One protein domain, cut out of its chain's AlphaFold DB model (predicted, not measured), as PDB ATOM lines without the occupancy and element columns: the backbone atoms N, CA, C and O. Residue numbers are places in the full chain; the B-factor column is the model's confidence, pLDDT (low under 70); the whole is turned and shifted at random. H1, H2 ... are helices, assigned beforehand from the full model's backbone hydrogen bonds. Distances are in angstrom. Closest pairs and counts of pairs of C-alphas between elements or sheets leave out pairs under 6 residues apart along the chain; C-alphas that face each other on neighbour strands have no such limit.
ATOM      1  N   HIS A  69      62.340  91.045 178.271       43.47
ATOM      2  CA  HIS A  69      63.766  91.188 177.969       43.47
ATOM      3  C   HIS A  69      64.189  90.476 176.677       43.47
ATOM      4  O   HIS A  69      65.065  90.974 175.979       43.47
ATOM      5  N   ASP A  70      63.558  89.350 176.326       44.75
ATOM      6  CA  ASP A  70      64.010  88.510 175.204       44.75
ATOM      7  C   ASP A  70      63.168  88.654 173.921       44.75
ATOM      8  O   ASP A  70      63.626  88.283 172.839       44.75
ATOM      9  N   VAL A  71      61.918  89.127 174.014       42.84
ATOM     10  CA  VAL A  71      60.969  89.137 172.877       42.84
ATOM     11  C   VAL A  71      60.434  90.535 172.560       42.84
ATOM     12  O   VAL A  71      60.039  90.785 171.421       42.84
ATOM     13  N   LEU A  72      60.415  91.457 173.529       48.41
ATOM     14  CA  LEU A  72      59.658  92.707 173.430       48.41
ATOM     15  C   LEU A  72      60.459  93.950 173.844       48.41
ATOM     16  O   LEU A  72      59.925  94.833 174.513       48.41
ATOM     17  N   GLU A  73      61.698  94.071 173.373       50.47
ATOM     18  CA  GLU A  73      62.541  95.265 173.565       50.47
ATOM     19  C   GLU A  73      61.817  96.576 173.163       50.47
ATOM     20  O   GLU A  73      62.049  97.626 173.751       50.47
ATOM     21  N   GLY A  74      60.835  96.514 172.251       49.88
ATOM     22  CA  GLY A  74      59.954  97.642 171.902       49.88
ATOM     23  C   GLY A  74      58.707  97.847 172.782       49.88
ATOM     24  O   GLY A  74      58.128  98.930 172.758       49.88
ATOM     25  N   CYS A  75      58.267  96.860 173.572       57.19
ATOM     26  CA  CYS A  75      57.161  97.045 174.526       57.19
ATOM     27  C   CYS A  75      57.634  97.574 175.881       57.19
ATOM     28  O   CYS A  75      56.805  98.089 176.626       57.19
ATOM     29  N   VAL A  76      58.921  97.439 176.236       58.56
ATOM     30  CA  VAL A  76      59.426  97.961 177.523       58.56
ATOM     31  C   VAL A  76      59.228  99.480 177.583       58.56
ATOM     32  O   VAL A  76      58.586  99.942 178.528       58.56
ATOM     33  N   PRO A  77      59.629 100.257 176.551       64.12
ATOM     34  CA  PRO A  77      59.340 101.691 176.483       64.12
ATOM     35  C   PRO A  77      57.848 102.022 176.617       64.12
ATOM     36  O   PRO A  77      57.499 103.032 177.223       64.12
ATOM     37  N   TYR A  78      56.976 101.166 176.066       66.56
ATOM     38  CA  TYR A  78      55.521 101.310 176.149       66.56
ATOM     39  C   TYR A  78      55.014 101.156 177.585       66.56
ATOM     40  O   TYR A  78      54.345 102.036 178.125       66.56
ATOM     41  N   MET A  79      55.350 100.034 178.224       63.38
ATOM     42  CA  MET A  79      54.853  99.735 179.565       63.38
ATOM     43  C   MET A  79      55.416 100.686 180.609       63.38
ATOM     44  O   MET A  79      54.682 101.083 181.509       63.38
ATOM     45  N   VAL A  80      56.676 101.106 180.463       69.94
ATOM     46  CA  VAL A  80      57.272 102.126 181.330       69.94
ATOM     47  C   VAL A  80      56.471 103.425 181.250       69.94
ATOM     48  O   VAL A  80      56.111 103.974 182.285       69.94
ATOM     49  N   LYS A  81      56.112 103.896 180.050       73.69
ATOM     50  CA  LYS A  81      55.322 105.126 179.906       73.69
ATOM     51  C   LYS A  81      53.944 105.026 180.545       73.69
ATOM     52  O   LYS A  81      53.529 105.944 181.248       73.69
ATOM     53  N   GLU A  82      53.230 103.936 180.284       74.00
ATOM     54  CA  GLU A  82      51.876 103.742 180.807       74.00
ATOM     55  C   GLU A  82      51.884 103.555 182.330       74.00
ATOM     56  O   GLU A  82      51.035 104.119 183.020       74.00
ATOM     57  N   LEU A  83      52.896 102.872 182.877       72.69
ATOM     58  CA  LEU A  83      53.121 102.798 184.320       72.69
ATOM     59  C   LEU A  83      53.375 104.190 184.909       72.69
ATOM     60  O   LEU A  83      52.732 104.560 185.884       72.69
ATOM     61  N   LEU A  84      54.262 104.986 184.310       74.25
ATOM     62  CA  LEU A  84      54.550 106.345 184.778       74.25
ATOM     63  C   LEU A  84      53.308 107.241 184.736       74.25
ATOM     64  O   LEU A  84      53.039 107.952 185.700       74.25
ATOM     65  N   LYS A  85      52.513 107.180 183.657       75.62
ATOM     66  CA  LYS A  85      51.226 107.891 183.567       75.62
ATOM     67  C   LYS A  85      50.299 107.490 184.708       75.62
ATOM     68  O   LYS A  85      49.704 108.360 185.339       75.62
ATOM     69  N   TYR A  86      50.200 106.192 184.985       76.31
ATOM     70  CA  TYR A  86      49.392 105.688 186.085       76.31
ATOM     71  C   TYR A  86      49.895 106.214 187.435       76.31
ATOM     72  O   TYR A  86      49.118 106.835 188.156       76.31
ATOM     73  N   LEU A  87      51.186 106.064 187.746       73.06
ATOM     74  CA  LEU A  87      51.770 106.514 189.015       73.06
ATOM     75  C   LEU A  87      51.599 108.026 189.235       73.06
ATOM     76  O   LEU A  87      51.251 108.441 190.339       73.06
ATOM     77  N   ILE A  88      51.766 108.835 188.181       81.25
ATOM     78  CA  ILE A  88      51.532 110.285 188.231       81.25
ATOM     79  C   ILE A  88      50.049 110.592 188.445       81.25
ATOM     80  O   ILE A  88      49.711 111.437 189.270       81.25
ATOM     81  N   SER A  89      49.149 109.891 187.746       76.56
ATOM     82  CA  SER A  89      47.701 110.082 187.913       76.56
ATOM     83  C   SER A  89      47.206 109.719 189.313       76.56
ATOM     84  O   SER A  89      46.248 110.312 189.794       76.56
ATOM     85  N   GLN A  90      47.858 108.751 189.965       74.62
ATOM     86  CA  GLN A  90      47.565 108.348 191.341       74.62
ATOM     87  C   GLN A  90      48.290 109.216 192.378       74.62
ATOM     88  O   GLN A  90      48.182 108.942 193.568       74.62
ATOM     89  N   HIS A  91      49.031 110.244 191.945       79.06
ATOM     90  CA  HIS A  91      49.846 111.106 192.802       79.06
ATOM     91  C   HIS A  91      50.862 110.340 193.670       79.06
ATOM     92  O   HIS A  91      51.227 110.799 194.748       79.06
ATOM     93  N   ILE A  92      51.328 109.178 193.196       73.81
ATOM     94  CA  ILE A  92      52.365 108.384 193.875       73.81
ATOM     95  C   ILE A  92      53.744 109.010 193.638       73.81
ATOM     96  O   ILE A  92      54.579 109.019 194.535       73.81
ATOM     97  N   ILE A  93      53.975 109.537 192.432       81.56
ATOM     98  CA  ILE A  93      55.178 110.295 192.059       81.56
ATOM     99  C   ILE A  93      54.772 111.482 191.185       81.56
ATOM    100  O   ILE A  93      53.838 111.365 190.391       81.56
ATOM    101  N   SER A  94      55.486 112.604 191.253       85.38
ATOM    102  CA  SER A  94      55.385 113.655 190.235       85.38
ATOM    103  C   SER A  94      56.452 113.499 189.145       85.38
ATOM    104  O   SER A  94      57.519 112.918 189.353       85.38
ATOM    105  N   LEU A  95      56.177 114.044 187.953       86.44
ATOM    106  CA  LEU A  95      57.170 114.092 186.872       86.44
ATOM    107  C   LEU A  95      58.400 114.924 187.275       86.44
ATOM    108  O   LEU A  95      59.514 114.618 186.859       86.44
ATOM    109  N   GLU A  96      58.193 115.961 188.087       86.88
ATOM    110  CA  GLU A  96      59.260 116.806 188.618       86.88
ATOM    111  C   GLU A  96      60.154 116.030 189.590       86.88
ATOM    112  O   GLU A  96      61.367 116.017 189.409       86.88
ATOM    113  N   GLU A  97      59.577 115.300 190.550       84.00
ATOM    114  CA  GLU A  97      60.341 114.438 191.462       84.00
ATOM    115  C   GLU A  97      61.129 113.368 190.712       84.00
ATOM    116  O   GLU A  97      62.308 113.166 190.997       84.00
ATOM    117  N   LEU A  98      60.513 112.719 189.720       85.25
ATOM    118  CA  LEU A  98      61.195 111.726 188.897       85.25
ATOM    119  C   LEU A  98      62.388 112.337 188.154       85.25
ATOM    120  O   LEU A  98      63.482 111.777 188.185       85.25
ATOM    121  N   ASN A  99      62.202 113.489 187.509       89.38
ATOM    122  CA  ASN A  99      63.273 114.160 186.776       89.38
ATOM    123  C   ASN A  99      64.387 114.655 187.707       89.38
ATOM    124  O   ASN A  99      65.558 114.420 187.419       89.38
ATOM    125  N   ASN A 100      64.042 115.232 188.857       86.62
ATOM    126  CA  ASN A 100      65.016 115.641 189.868       86.62
ATOM    127  C   ASN A 100      65.833 114.445 190.381       86.62
ATOM    128  O   ASN A 100      67.035 114.565 190.612       86.62
ATOM    129  N   GLN A 101      65.214 113.272 190.520       82.69
ATOM    130  CA  GLN A 101      65.898 112.038 190.908       82.69
ATOM    131  C   GLN A 101      66.796 111.499 189.792       82.69
ATOM    132  O   GLN A 101      67.942 111.161 190.063       82.69
ATOM    133  N   ILE A 102      66.356 111.507 188.528       85.25
ATOM    134  CA  ILE A 102      67.227 111.194 187.375       85.25
ATOM    135  C   ILE A 102      68.449 112.120 187.343       85.25
ATOM    136  O   ILE A 102      69.531 111.731 186.900       85.25
ATOM    137  N   GLU A 103      68.294 113.369 187.781       85.94
ATOM    138  CA  GLU A 103      69.395 114.319 187.782       85.94
ATOM    139  C   GLU A 103      70.358 114.180 188.951       85.94
ATOM    140  O   GLU A 103      71.573 114.277 188.759       85.94
ATOM    141  N   SER A 104      69.818 113.947 190.140       84.06
ATOM    142  CA  SER A 104      70.571 113.907 191.391       84.06
ATOM    143  C   SER A 104      71.091 112.517 191.761       84.06
ATOM    144  O   SER A 104      71.922 112.411 192.665       84.06
ATOM    145  N   PHE A 105      70.650 111.457 191.072       80.62
ATOM    146  CA  PHE A 105      71.071 110.093 191.379       80.62
ATOM    147  C   PHE A 105      72.601 109.937 191.248       80.62
ATOM    148  O   PHE A 105      73.191 110.354 190.245       80.62
ATOM    149  N   PRO A 106      73.279 109.332 192.243       78.06
ATOM    150  CA  PRO A 106      74.735 109.234 192.277       78.06
ATOM    151  C   PRO A 106      75.249 108.117 191.354       78.06
ATOM    152  O   PRO A 106      75.724 107.077 191.809       78.06
ATOM    153  N   TYR A 107      75.168 108.327 190.037       75.94
ATOM    154  CA  TYR A 107      75.657 107.363 189.049       75.94
ATOM    155  C   TYR A 107      77.155 107.090 189.221       75.94
ATOM    156  O   TYR A 107      77.973 108.009 189.335       75.94
ATOM    157  N   SER A 108      77.536 105.812 189.178       72.75
ATOM    158  CA  SER A 108      78.945 105.425 189.182       72.75
ATOM    159  C   SER A 108      79.643 105.937 187.916       72.75
ATOM    160  O   SER A 108      79.017 106.091 186.869       72.75
ATOM    161  N   LYS A 109      80.967 106.145 187.958       72.12
ATOM    162  CA  LYS A 109      81.746 106.605 186.785       72.12
ATOM    163  C   LYS A 109      81.604 105.697 185.554       72.12
ATOM    164  O   LYS A 109      81.848 106.159 184.441       72.12
ATOM    165  N   LEU A 110      81.237 104.430 185.753       68.00
ATOM    166  CA  LEU A 110      80.988 103.464 184.682       68.00
ATOM    167  C   LEU A 110      79.597 103.652 184.053       68.00
ATOM    168  O   LEU A 110      79.434 103.418 182.858       68.00
ATOM    169  N   ASP A 111      78.638 104.161 184.824       67.06
ATOM    170  CA  ASP A 111      77.223 104.263 184.450       67.06
ATOM    171  C   ASP A 111      76.814 105.658 183.969       67.06
ATOM    172  O   ASP A 111      75.753 105.809 183.371       67.06
ATOM    173  N   VAL A 112      77.665 106.678 184.148       73.19
ATOM    174  CA  VAL A 112      77.404 108.061 183.690       73.19
ATOM    175  C   VAL A 112      77.048 108.121 182.198       73.19
ATOM    176  O   VAL A 112      76.230 108.943 181.794       73.19
ATOM    177  N   ARG A 113      77.624 107.239 181.368       71.75
ATOM    178  CA  ARG A 113      77.325 107.167 179.923       71.75
ATOM    179  C   ARG A 113      75.941 106.586 179.613       71.75
ATOM    180  O   ARG A 113      75.430 106.817 178.525       71.75
ATOM    181  N   ASN A 114      75.363 105.852 180.558       74.31
ATOM    182  CA  ASN A 114      74.056 105.205 180.467       74.31
ATOM    183  C   ASN A 114      72.982 105.961 181.265       74.31
ATOM    184  O   ASN A 114      71.896 105.425 181.479       74.31
ATOM    185  N   ARG A 115      73.281 107.182 181.729       77.19
ATOM    186  CA  ARG A 115      72.358 107.996 182.522       77.19
ATOM    187  C   ARG A 115      71.044 108.220 181.752       77.19
ATOM    188  O   ARG A 115      71.097 108.617 180.586       77.19
ATOM    189  N   PRO A 116      69.874 107.994 182.379       80.75
ATOM    190  CA  PRO A 116      68.589 108.311 181.776       80.75
ATOM    191  C   PRO A 116      68.474 109.807 181.493       80.75
ATOM    192  O   PRO A 116      69.047 110.640 182.198       80.75
ATOM    193  N   THR A 117      67.709 110.153 180.466       83.81
ATOM    194  CA  THR A 117      67.459 111.553 180.119       83.81
ATOM    195  C   THR A 117      66.209 112.034 180.838       83.81
ATOM    196  O   THR A 117      65.242 111.284 180.971       83.81
ATOM    197  N   VAL A 118      66.209 113.296 181.262       84.44
ATOM    198  CA  VAL A 118      65.015 113.986 181.766       84.44
ATOM    199  C   VAL A 118      63.855 113.777 180.793       84.44
ATOM    200  O   VAL A 118      64.015 113.966 179.588       84.44
ATOM    201  N   ILE A 119      62.696 113.373 181.311       84.81
ATOM    202  CA  ILE A 119      61.496 113.107 180.519       84.81
ATOM    203  C   ILE A 119      60.715 114.421 180.373       84.81
ATOM    204  O   ILE A 119      60.183 114.927 181.368       84.81
ATOM    205  N   PRO A 120      60.595 114.989 179.157       83.31
ATOM    206  CA  PRO A 120      59.808 116.196 178.943       83.31
ATOM    207  C   PRO A 120      58.315 115.929 179.151       83.31
ATOM    208  O   PRO A 120      57.792 114.887 178.749       83.31
ATOM    209  N   SER A 121      57.585 116.915 179.669       79.44
ATOM    210  CA  SER A 121      56.121 116.838 179.817       79.44
ATOM    211  C   SER A 121      55.404 116.572 178.486       79.44
ATOM    212  O   SER A 121      54.419 115.837 178.444       79.44
ATOM    213  N   ALA A 122      55.944 117.090 177.378       79.25
ATOM    214  CA  ALA A 122      55.450 116.823 176.030       79.25
ATOM    215  C   ALA A 122      55.502 115.332 175.659       79.25
ATOM    216  O   ALA A 122      54.593 114.848 174.991       79.25
ATOM    217  N   VAL A 123      56.517 114.592 176.127       78.25
ATOM    218  CA  VAL A 123      56.615 113.143 175.904       78.25
ATOM    219  C   VAL A 123      55.543 112.419 176.709       78.25
ATOM    220  O   VAL A 123      54.907 111.522 176.177       78.25
ATOM    221  N   MET A 124      55.259 112.822 177.948       77.31
ATOM    222  CA  MET A 124      54.192 112.193 178.741       77.31
ATOM    223  C   MET A 124      52.789 112.441 178.171       77.31
ATOM    224  O   MET A 124      51.933 111.559 178.249       77.31
ATOM    225  N   ASN A 125      52.587 113.599 177.538       77.44
ATOM    226  CA  ASN A 125      51.310 114.016 176.951       77.44
ATOM    227  C   ASN A 125      51.155 113.650 175.466       77.44
ATOM    228  O   ASN A 125      50.088 113.863 174.890       77.44
ATOM    229  N   SER A 126      52.200 113.126 174.822       79.75
ATOM    230  CA  SER A 126      52.147 112.737 173.414       79.75
ATOM    231  C   SER A 126      51.229 111.532 173.200       79.75
ATOM    232  O   SER A 126      51.138 110.656 174.060       79.75
ATOM    233  N   SER A 127      50.653 111.426 172.001       70.94
ATOM    234  CA  SER A 127      49.937 110.225 171.551       70.94
ATOM    235  C   SER A 127      50.849 109.014 171.323       70.94
ATOM    236  O   SER A 127      50.353 107.895 171.245       70.94
ATOM    237  N   ASP A 128      52.169 109.216 171.228       72.25
ATOM    238  CA  ASP A 128      53.133 108.120 171.274       72.25
ATOM    239  C   ASP A 128      53.111 107.481 172.667       72.25
ATOM    240  O   ASP A 128      53.016 108.161 173.691       72.25
ATOM    241  N   HIS A 129      53.216 106.162 172.710       65.94
ATOM    242  CA  HIS A 129      53.214 105.391 173.937       65.94
ATOM    243  C   HIS A 129      54.613 104.993 174.401       65.94
ATOM    244  O   HIS A 129      54.737 104.444 175.483       65.94
ATOM    245  N   SER A 130      55.668 105.289 173.643       65.62
ATOM    246  CA  SER A 130      57.036 104.939 174.027       65.62
ATOM    247  C   SER A 130      57.745 106.052 174.817       65.62
ATOM    248  O   SER A 130      57.456 107.245 174.655       65.62
ATOM    249  N   VAL A 131      58.650 105.655 175.718       68.56
ATOM    250  CA  VAL A 131      59.705 106.521 176.270       68.56
ATOM    251  C   VAL A 131      61.032 105.800 176.090       68.56
ATOM    252  O   VAL A 131      61.266 104.750 176.687       68.56
ATOM    253  N   GLU A 132      61.902 106.369 175.267       69.56
ATOM    254  CA  GLU A 132      63.244 105.842 175.051       69.56
ATOM    255  C   GLU A 132      64.141 106.227 176.228       69.56
ATOM    256  O   GLU A 132      64.496 107.389 176.418       69.56
ATOM    257  N   GLN A 133      64.480 105.240 177.052       70.81
ATOM    258  CA  GLN A 133      65.405 105.392 178.170       70.81
ATOM    259  C   GLN A 133      66.350 104.204 178.221       70.81
ATOM    260  O   GLN A 133      66.009 103.098 177.795       70.81
ATOM    261  N   ASN A 134      67.520 104.406 178.827       69.81
ATOM    262  CA  ASN A 134      68.327 103.277 179.257       69.81
ATOM    263  C   ASN A 134      67.585 102.550 180.390       69.81
ATOM    264  O   ASN A 134      67.583 103.006 181.531       69.81
ATOM    265  N   VAL A 135      66.925 101.437 180.055       65.56
ATOM    266  CA  VAL A 135      66.014 100.708 180.953       65.56
ATOM    267  C   VAL A 135      66.693 100.318 182.265       65.56
ATOM    268  O   VAL A 135      66.089 100.436 183.324       65.56
ATOM    269  N   TRP A 136      67.960  99.901 182.220       62.97
ATOM    270  CA  TRP A 136      68.687  99.481 183.415       62.97
ATOM    271  C   TRP A 136      68.934 100.645 184.379       62.97
ATOM    272  O   TRP A 136      68.583 100.556 185.555       62.97
ATOM    273  N   ALA A 137      69.482 101.755 183.882       62.97
ATOM    274  CA  ALA A 137      69.760 102.922 184.717       62.97
ATOM    275  C   ALA A 137      68.466 103.622 185.168       62.97
ATOM    276  O   ALA A 137      68.393 104.148 186.275       62.97
ATOM    277  N   PHE A 138      67.425 103.596 184.332       67.56
ATOM    278  CA  PHE A 138      66.119 104.166 184.650       67.56
ATOM    279  C   PHE A 138      65.383 103.347 185.713       67.56
ATOM    280  O   PHE A 138      64.834 103.919 186.654       67.56
ATOM    281  N   ASN A 139      65.451 102.014 185.631       66.25
ATOM    282  CA  ASN A 139      64.913 101.132 186.662       66.25
ATOM    283  C   ASN A 139      65.576 101.386 188.018       66.25
ATOM    284  O   ASN A 139      64.867 101.399 189.013       66.25
ATOM    285  N   GLN A 140      66.885 101.653 188.088       63.97
ATOM    286  CA  GLN A 140      67.529 101.988 189.369       63.97
ATOM    287  C   GLN A 140      66.947 103.248 190.016       63.97
ATOM    288  O   GLN A 140      66.717 103.266 191.226       63.97
ATOM    289  N   VAL A 141      66.666 104.282 189.220       66.38
ATOM    290  CA  VAL A 141      66.044 105.520 189.711       66.38
ATOM    291  C   VAL A 141      64.619 105.246 190.196       66.38
ATOM    292  O   VAL A 141      64.279 105.601 191.320       66.38
ATOM    293  N   LEU A 142      63.809 104.550 189.393       65.69
ATOM    294  CA  LEU A 142      62.433 104.167 189.744       65.69
ATOM    295  C   LEU A 142      62.376 103.345 191.034       65.69
ATOM    296  O   LEU A 142      61.593 103.638 191.930       65.69
ATOM    297  N   VAL A 143      63.250 102.350 191.148       65.62
ATOM    298  CA  VAL A 143      63.376 101.463 192.309       65.62
ATOM    299  C   VAL A 143      63.835 102.227 193.560       65.62
ATOM    300  O   VAL A 143      63.436 101.889 194.672       65.62
ATOM    301  N   THR A 144      64.629 103.287 193.396       64.19
ATOM    302  CA  THR A 144      65.036 104.172 194.500       64.19
ATOM    303  C   THR A 144      63.881 105.061 194.955       64.19
ATOM    304  O   THR A 144      63.643 105.174 196.154       64.19
ATOM    305  N   ILE A 145      63.118 105.628 194.015       63.53
ATOM    306  CA  ILE A 145      61.924 106.438 194.311       63.53
ATOM    307  C   ILE A 145      60.855 105.601 195.018       63.53
ATOM    308  O   ILE A 145      60.244 106.060 195.977       63.53
ATOM    309  N   MET A 146      60.652 104.361 194.570       64.75
ATOM    310  CA  MET A 146      59.690 103.434 195.170       64.75
ATOM    311  C   MET A 146      60.150 102.876 196.528       64.75
ATOM    312  O   MET A 146      59.355 102.242 197.218       64.75
ATOM    313  N   GLY A 147      61.401 103.133 196.924       58.97
ATOM    314  CA  GLY A 147      61.990 102.674 198.174       58.97
ATOM    315  C   GLY A 147      62.479 101.231 198.087       58.97
ATOM    316  O   GLY A 147      61.696 100.282 198.102       58.97
TER     317      GLY A 147
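Overview. This is residues 69 to 147 of the 285 residues of an uncharacterized protein of Amphimedon queenslandica (UniProt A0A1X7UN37). Two helices, H1 and H4, run the same way with a gap between them, and H2 spans from near the last residues of H1 across to H4. From H2 a long loop, residues 105 to 120, swings out past H4 and folds back to the short helix H3, near H1. The 79 printed residues hold four named helices in the order H1, H2, H3, H4 and no named strand, an all-helix class. The whole is compact, with a radius of gyration of the C-alphas of 12.4 A and spans of 35 by 31 by 23 A.

Arrangement. H1, residues 76 to 89, is close to but not clearly touching H4, residues 135 to 145; their closest C-alphas, Val 76 and Val 135, are 7.9 A apart. They run the same way at a shallow tilt of 21 degrees. H2, residues 95 to 104, touches H4, with the closest C-alphas, Ile 102 and Val 141, 6.2 A apart; at 73 degrees they are only just about perpendicular. H1 and H2 are close but not clearly touching, 6.9 A between the closest C-alphas, Ile 88 and Leu 95. H3, residues 121 to 125, is likewise close to but not clearly touching H1, 7.1 A between the closest C-alphas, Lys 85 and Met 124. H3 and H4 are apart. In H1, H2, H3 and H4 every O i to N i+4 pair is within hydrogen-bond range.

Along the chain. H1 begins at C-alpha 76 (59.426, 97.961, 177.523) and is 19.8 A long. H2 measures 14.1 A, H3 6.3 A and H4 15.1 A, ending at C-alpha 145 (61.924, 106.438, 194.311).

Size, cuts and confidence. The two C-alphas farthest apart, Lys 109 and Ser 127, are 35.5 A apart. The printed part has no cut; the link H2 to H3 is long. Confidence is under 70 at residues 69 to 80, 110 to 111, 129 to 132 and 134 to 147.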